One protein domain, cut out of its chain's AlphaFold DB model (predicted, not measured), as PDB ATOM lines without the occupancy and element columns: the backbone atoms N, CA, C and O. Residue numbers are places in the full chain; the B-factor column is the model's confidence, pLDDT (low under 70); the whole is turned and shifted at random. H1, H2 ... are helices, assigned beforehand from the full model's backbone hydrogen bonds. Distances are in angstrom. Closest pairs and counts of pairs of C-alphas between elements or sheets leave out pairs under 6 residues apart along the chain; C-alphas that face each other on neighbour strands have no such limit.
ATOM      1  N   SER A   9       1.069  20.228  87.638       93.69
ATOM      2  CA  SER A   9       1.713  20.644  88.884       93.69
ATOM      3  C   SER A   9       3.129  21.144  88.617       93.69
ATOM      4  O   SER A   9       3.802  20.692  87.694       93.69
ATOM      5  N   CYS A  10       3.609  22.058  89.456       93.25
ATOM      6  CA  CYS A  10       5.016  22.431  89.478       93.25
ATOM      7  C   CYS A  10       5.889  21.179  89.704       93.25
ATOM      8  O   CYS A  10       5.611  20.424  90.638       93.25
ATOM      9  N   PRO A  11       6.954  20.961  88.907       92.88
ATOM     10  CA  PRO A  11       7.812  19.777  89.037       92.88
ATOM     11  C   PRO A  11       8.656  19.764  90.326       92.88
ATOM     12  O   PRO A  11       9.275  18.756  90.661       92.88
ATOM     13  N   VAL A  12       8.689  20.867  91.082       95.50
ATOM     14  CA  VAL A  12       9.412  20.953  92.356       95.50
ATOM     15  C   VAL A  12       8.668  20.183  93.445       95.50
ATOM     16  O   VAL A  12       7.553  20.539  93.829       95.50
ATOM     17  N   THR A  13       9.327  19.181  94.032       89.56
ATOM     18  CA  THR A  13       8.773  18.415  95.159       89.56
ATOM     19  C   THR A  13       8.411  19.338  96.331       89.56
ATOM     20  O   THR A  13       9.243  20.100  96.830       89.56
ATOM     21  N   GLY A  14       7.152  19.274  96.779       88.31
ATOM     22  CA  GLY A  14       6.623  20.102  97.869       88.31
ATOM     23  C   GLY A  14       6.156  21.505  97.458       88.31
ATOM     24  O   GLY A  14       5.730  22.272  98.320       88.31
ATOM     25  N   CYS A  15       6.209  21.860  96.170       92.62
ATOM     26  CA  CYS A  15       5.556  23.058  95.647       92.62
ATOM     27  C   CYS A  15       4.107  22.736  95.251       92.62
ATOM     28  O   CYS A  15       3.859  21.807  94.492       92.62
ATOM     29  N   SER A  16       3.140  23.507  95.755       93.62
ATOM     30  CA  SER A  16       1.708  23.279  95.510       93.62
ATOM     31  C   SER A  16       1.149  24.028  94.297       93.62
ATOM     32  O   SER A  16      -0.058  24.001  94.064       93.62
ATOM     33  N   TYR A  17       1.991  24.738  93.538       94.44
ATOM     34  CA  TYR A  17       1.523  25.510  92.391       94.44
ATOM     35  C   TYR A  17       1.061  24.586  91.262       94.44
ATOM     36  O   TYR A  17       1.791  23.680  90.860       94.44
ATOM     37  N   ARG A  18      -0.129  24.854  90.723       93.56
ATOM     38  CA  ARG A  18      -0.731  24.135  89.600       93.56
ATOM     39  C   ARG A  18      -1.324  25.134  88.612       93.56
ATOM     40  O   ARG A  18      -1.826  26.180  89.018       93.56
ATOM     41  N   GLY A  19      -1.249  24.822  87.326       91.94
ATOM     42  CA  GLY A  19      -1.891  25.608  86.280       91.94
ATOM     43  C   GLY A  19      -1.521  25.111  84.892       91.94
ATOM     44  O   GLY A  19      -0.933  24.046  84.728       91.94
ATOM     45  N   GLN A  20      -1.830  25.910  83.876       90.44
ATOM     46  CA  GLN A  20      -1.420  25.617  82.503       90.44
ATOM     47  C   GLN A  20       0.111  25.514  82.387       90.44
ATOM     48  O   GLN A  20       0.803  26.270  83.079       90.44
ATOM     49  N   PRO A  21       0.670  24.686  81.480       88.94
ATOM     50  CA  PRO A  21       2.121  24.541  81.327       88.94
ATOM     51  C   PRO A  21       2.865  25.876  81.175       88.94
ATOM     52  O   PRO A  21       3.913  26.086  81.782       88.94
ATOM     53  N   ALA A  22       2.291  26.837  80.444       86.81
ATOM     54  CA  ALA A  22       2.853  28.184  80.325       86.81
ATOM     55  C   ALA A  22       2.857  28.966  81.654       86.81
ATOM     56  O   ALA A  22       3.815  29.682  81.946       86.81
ATOM     57  N   SER A  23       1.813  28.798  82.468       93.06
ATOM     58  CA  SER A  23       1.687  29.411  83.794       93.06
ATOM     59  C   SER A  23       2.674  28.800  84.788       93.06
ATOM     60  O   SER A  23       3.336  29.528  85.524       93.06
ATOM     61  N   VAL A  24       2.847  27.473  84.770       93.44
ATOM     62  CA  VAL A  24       3.859  26.784  85.588       93.44
ATOM     63  C   VAL A  24       5.272  27.176  85.156       93.44
ATOM     64  O   VAL A  24       6.112  27.462  86.005       93.44
ATOM     65  N   ALA A  25       5.525  27.307  83.853       92.69
ATOM     66  CA  ALA A  25       6.808  27.794  83.355       92.69
ATOM     67  C   ALA A  25       7.116  29.226  83.828       92.69
ATOM     68  O   ALA A  25       8.248  29.533  84.212       92.69
ATOM     69  N   GLY A  26       6.102  30.098  83.836       89.44
ATOM     70  CA  GLY A  26       6.200  31.439  84.410       89.44
ATOM     71  C   GLY A  26       6.450  31.412  85.920       89.44
ATOM     72  O   GLY A  26       7.304  32.147  86.411       89.44
ATOM     73  N   HIS A  27       5.764  30.527  86.646       95.06
ATOM     74  CA  HIS A  27       5.956  30.327  88.080       95.06
ATOM     75  C   HIS A  27       7.393  29.919  88.417       95.06
ATOM     76  O   HIS A  27       8.030  30.592  89.222       95.06
ATOM     77  N   VAL A  28       7.911  28.862  87.786       94.25
ATOM     78  CA  VAL A  28       9.267  28.344  88.033       94.25
ATOM     79  C   VAL A  28      10.310  29.409  87.690       94.25
ATOM     80  O   VAL A  28      11.124  29.759  88.535       94.25
ATOM     81  N   SER A  29      10.208  30.037  86.512       93.19
ATOM     82  CA  SER A  29      11.156  31.084  86.086       93.19
ATOM     83  C   SER A  29      11.102  32.352  86.951       93.19
ATOM     84  O   SER A  29      12.058  33.123  86.988       93.19
ATOM     85  N   GLY A  30       9.974  32.603  87.621       91.56
ATOM     86  CA  GLY A  30       9.786  33.743  88.518       91.56
ATOM     87  C   GLY A  30      10.302  33.514  89.941       91.56
ATOM     88  O   GLY A  30      10.420  34.475  90.708       91.56
ATOM     89  N   LYS A  31      10.610  32.270  90.327       90.31
ATOM     90  CA  LYS A  31      11.156  31.941  91.647       90.31
ATOM     91  C   LYS A  31      12.672  32.095  91.635       90.31
ATOM     92  O   LYS A  31      13.371  31.526  90.812       90.31
ATOM     93  N   ARG A  32      13.189  32.868  92.589       86.56
ATOM     94  CA  ARG A  32      14.632  33.078  92.788       86.56
ATOM     95  C   ARG A  32      15.171  32.132  93.855       86.56
ATOM     96  O   ARG A  32      15.760  32.580  94.835       86.56
ATOM     97  N   ASP A  33      14.889  30.845  93.708       91.50
ATOM     98  CA  ASP A  33      15.428  29.823  94.594       91.50
ATOM     99  C   ASP A  33      16.010  28.656  93.805       91.50
ATOM    100  O   ASP A  33      15.642  28.377  92.669       91.50
ATOM    101  N   GLU A  34      16.941  27.981  94.459       89.62
ATOM    102  CA  GLU A  34      17.733  26.890  93.910       89.62
ATOM    103  C   GLU A  34      16.928  25.637  93.537       89.62
ATOM    104  O   GLU A  34      17.449  24.779  92.823       89.62
ATOM    105  N   ARG A  35      15.688  25.507  94.031       92.31
ATOM    106  CA  ARG A  35      14.810  24.359  93.760       92.31
ATOM    107  C   ARG A  35      13.989  24.554  92.488       92.31
ATOM    108  O   ARG A  35      13.593  23.564  91.892       92.31
ATOM    109  N   HIS A  36      13.743  25.800  92.083       94.88
ATOM    110  CA  HIS A  36      13.052  26.164  90.841       94.88
ATOM    111  C   HIS A  36      14.036  26.475  89.698       94.88
ATOM    112  O   HIS A  36      13.695  27.167  88.742       94.88
ATOM    113  N   ASP A  37      15.261  25.956  89.794       92.75
ATOM    114  CA  ASP A  37      16.233  26.004  88.712       92.75
ATOM    115  C   ASP A  37      15.905  24.950  87.646       92.75
ATOM    116  O   ASP A  37      15.725  23.770  87.951       92.75
ATOM    117  N   TRP A  38      15.825  25.374  86.384       91.31
ATOM    118  CA  TRP A  38      15.397  24.502  85.292       91.31
ATOM    119  C   TRP A  38      16.335  23.320  85.067       91.31
ATOM    120  O   TRP A  38      15.851  22.198  84.915       91.31
ATOM    121  N   GLN A  39      17.650  23.547  85.111       89.50
ATOM    122  CA  GLN A  39      18.632  22.493  84.863       89.50
ATOM    123  C   GLN A  39      18.560  21.419  85.947       89.50
ATOM    124  O   GLN A  39      18.586  20.228  85.647       89.50
ATOM    125  N   ARG A  40      18.383  21.824  87.208       90.88
ATOM    126  CA  ARG A  40      18.172  20.887  88.323       90.88
ATOM    127  C   ARG A  40      16.873  20.102  88.231       90.88
ATOM    128  O   ARG A  40      16.806  18.992  88.750       90.88
ATOM    129  N   LEU A  41      15.862  20.665  87.583       90.31
ATOM    130  CA  LEU A  41      14.600  19.988  87.302       90.31
ATOM    131  C   LEU A  41      14.671  19.080  86.065       90.31
ATOM    132  O   LEU A  41      13.669  18.457  85.733       90.31
ATOM    133  N   GLY A  42      15.833  18.987  85.409       89.38
ATOM    134  CA  GLY A  42      16.039  18.157  84.222       89.38
ATOM    135  C   GLY A  42      15.586  18.810  82.915       89.38
ATOM    136  O   GLY A  42      15.440  18.114  81.918       89.38
ATOM    137  N   TYR A  43      15.370  20.128  82.899       87.56
ATOM    138  CA  TYR A  43      14.959  20.868  81.707       87.56
ATOM    139  C   TYR A  43      16.014  21.908  81.308       87.56
ATOM    140  O   TYR A  43      16.530  22.651  82.138       87.56
ATOM    141  N   ASP A  44      16.229  22.094  80.008       79.62
ATOM    142  CA  ASP A  44      17.131  23.131  79.460       79.62
ATOM    143  C   ASP A  44      16.535  24.550  79.531       79.62
ATOM    144  O   ASP A  44      17.039  25.502  78.934       79.62
ATOM    145  N   GLY A  45      15.411  24.703  80.232       84.50
ATOM    146  CA  GLY A  45      14.711  25.962  80.433       84.50
ATOM    147  C   GLY A  45      13.200  25.852  80.252       84.50
ATOM    148  O   GLY A  45      12.648  24.827  79.854       84.50
ATOM    149  N   ALA A  46      12.516  26.976  80.468       84.31
ATOM    150  CA  ALA A  46      11.060  27.089  80.372       84.31
ATOM    151  C   ALA A  46      10.476  26.669  79.009       84.31
ATOM    152  O   ALA A  46       9.322  26.250  78.933       84.31
ATOM    153  N   ARG A  47      11.234  26.823  77.913       74.38
ATOM    154  CA  ARG A  47      10.800  26.379  76.577       74.38
ATOM    155  C   ARG A  47      10.828  24.855  76.458       74.38
ATOM    156  O   ARG A  47       9.840  24.305  75.991       74.38
ATOM    157  N   HIS A  48      11.904  24.220  76.930       82.88
ATOM    158  CA  HIS A  48      12.029  22.763  76.984       82.88
ATOM    159  C   HIS A  48      10.897  22.184  77.850       82.88
ATOM    160  O   HIS A  48      10.095  21.420  77.334       82.88
ATOM    161  N   TYR A  49      10.698  22.682  79.076       85.44
ATOM    162  CA  TYR A  49       9.586  22.253  79.940       85.44
ATOM    163  C   TYR A  49       8.212  22.316  79.256       85.44
ATOM    164  O   TYR A  49       7.456  21.352  79.283       85.44
ATOM    165  N   LYS A  50       7.865  23.442  78.615       82.75
ATOM    166  CA  LYS A  50       6.561  23.576  77.940       82.75
ATOM    167  C   LYS A  50       6.387  22.599  76.777       82.75
ATOM    168  O   LYS A  50       5.251  22.221  76.509       82.75
ATOM    169  N   ARG A  51       7.475  22.240  76.088       73.62
ATOM    170  CA  ARG A  51       7.465  21.244  75.012       73.62
ATOM    171  C   ARG A  51       7.222  19.847  75.582       73.62
ATOM    172  O   ARG A  51       6.252  19.229  75.169       73.62
ATOM    173  N   GLU A  52       7.981  19.437  76.601       77.06
ATOM    174  CA  GLU A  52       7.787  18.144  77.285       77.06
ATOM    175  C   GLU A  52       6.360  18.003  77.819       77.06
ATOM    176  O   GLU A  52       5.700  16.998  77.588       77.06
ATOM    177  N   GLN A  53       5.830  19.049  78.468       82.25
ATOM    178  CA  GLN A  53       4.455  19.025  78.971       82.25
ATOM    179  C   GLN A  53       3.418  18.920  77.848       82.25
ATOM    180  O   GLN A  53       2.392  18.277  78.038       82.25
ATOM    181  N   SER A  54       3.672  19.526  76.684       67.69
ATOM    182  CA  SER A  54       2.795  19.401  75.516       67.69
ATOM    183  C   SER A  54       2.810  17.986  74.939       67.69
ATOM    184  O   SER A  54       1.768  17.523  74.501       67.69
ATOM    185  N   GLN A  55       3.961  17.309  74.967       63.12
ATOM    186  CA  GLN A  55       4.107  15.924  74.515       63.12
ATOM    187  C   GLN A  55       3.432  14.951  75.488       63.12
ATOM    188  O   GLN A  55       2.635  14.122  75.072       63.12
ATOM    189  N   THR A  56       3.636  15.110  76.801       62.62
ATOM    190  CA  THR A  56       2.974  14.267  77.817       62.62
ATOM    191  C   THR A  56       1.466  14.496  77.935       62.62
ATOM    192  O   THR A  56       0.765  13.650  78.480       62.62
ATOM    193  N   GLN A  57       0.968  15.648  77.475       57.91
ATOM    194  CA  GLN A  57      -0.466  15.957  77.404       57.91
ATOM    195  C   GLN A  57      -1.081  15.637  76.039       57.91
ATOM    196  O   GLN A  57      -2.291  15.800  75.882       57.91
ATOM    197  N   SER A  58      -0.282  15.206  75.057       53.53
ATOM    198  CA  SER A  58      -0.817  14.641  73.825       53.53
ATOM    199  C   SER A  58      -1.442  13.293  74.159       53.53
ATOM    200  O   SER A  58      -0.753  12.295  74.340       53.53
TER     201      SER A  58
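Overview. This is residues 9 to 58 of the 319 residues of an uncharacterized protein of Halorubrum aquaticum (UniProt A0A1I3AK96). Two short helices, H1 and H2, make a helical hairpin set off in length, the beginning of H2 beside the middle of H1, and a wide loop of residues 31 to 45 joins them. A second loop, residues 9 to 20, winds beside H1 before that helix begins. The printed part has 50 residues with two named helices, H1 then H2, and no named strand; the class is all helix, though under half of the residues, 21 of 50, are in named elements. The whole is compact, with a radius of gyration of the C-alphas of 9.9 A, and spans 30 by 21 by 16 A.

Along the chain. The printed part begins at Ser 9, with its C-alpha at (1.713, 20.644, 88.884), and residues 9 to 20 hold no named element. H1 is residues 21 to 30, 14.0 A from first to last C-alpha, and begins at C-alpha 21 at (2.121, 24.541, 81.327). After residues 31 to 45, H2 is residues 46 to 56, 15.4 A long, and ends at C-alpha 56 at (2.974, 14.267, 77.817).

Arrangement. H1 and H2 touch, with 12 pairs of C-alphas within 8 A. The closest C-alphas of the two are those of Ala 25 and Ala 46, 5.2 A apart. Their lines stand at a shallow tilt of 29 degrees, and they run opposite ways as a helical hairpin. Their centres are 11.3 A apart. In H1 and H2 every O i to N i+4 pair is within hydrogen-bond range.

Size, cuts and confidence. The two C-alphas farthest apart, those of Arg 32 and Ser 58, are 30.6 A apart. The printed part has no cut. The link from H1 to H2, 15 residues, is long. The mean pLDDT of the printed part is 86.3; residues 54 to 58 are under 70.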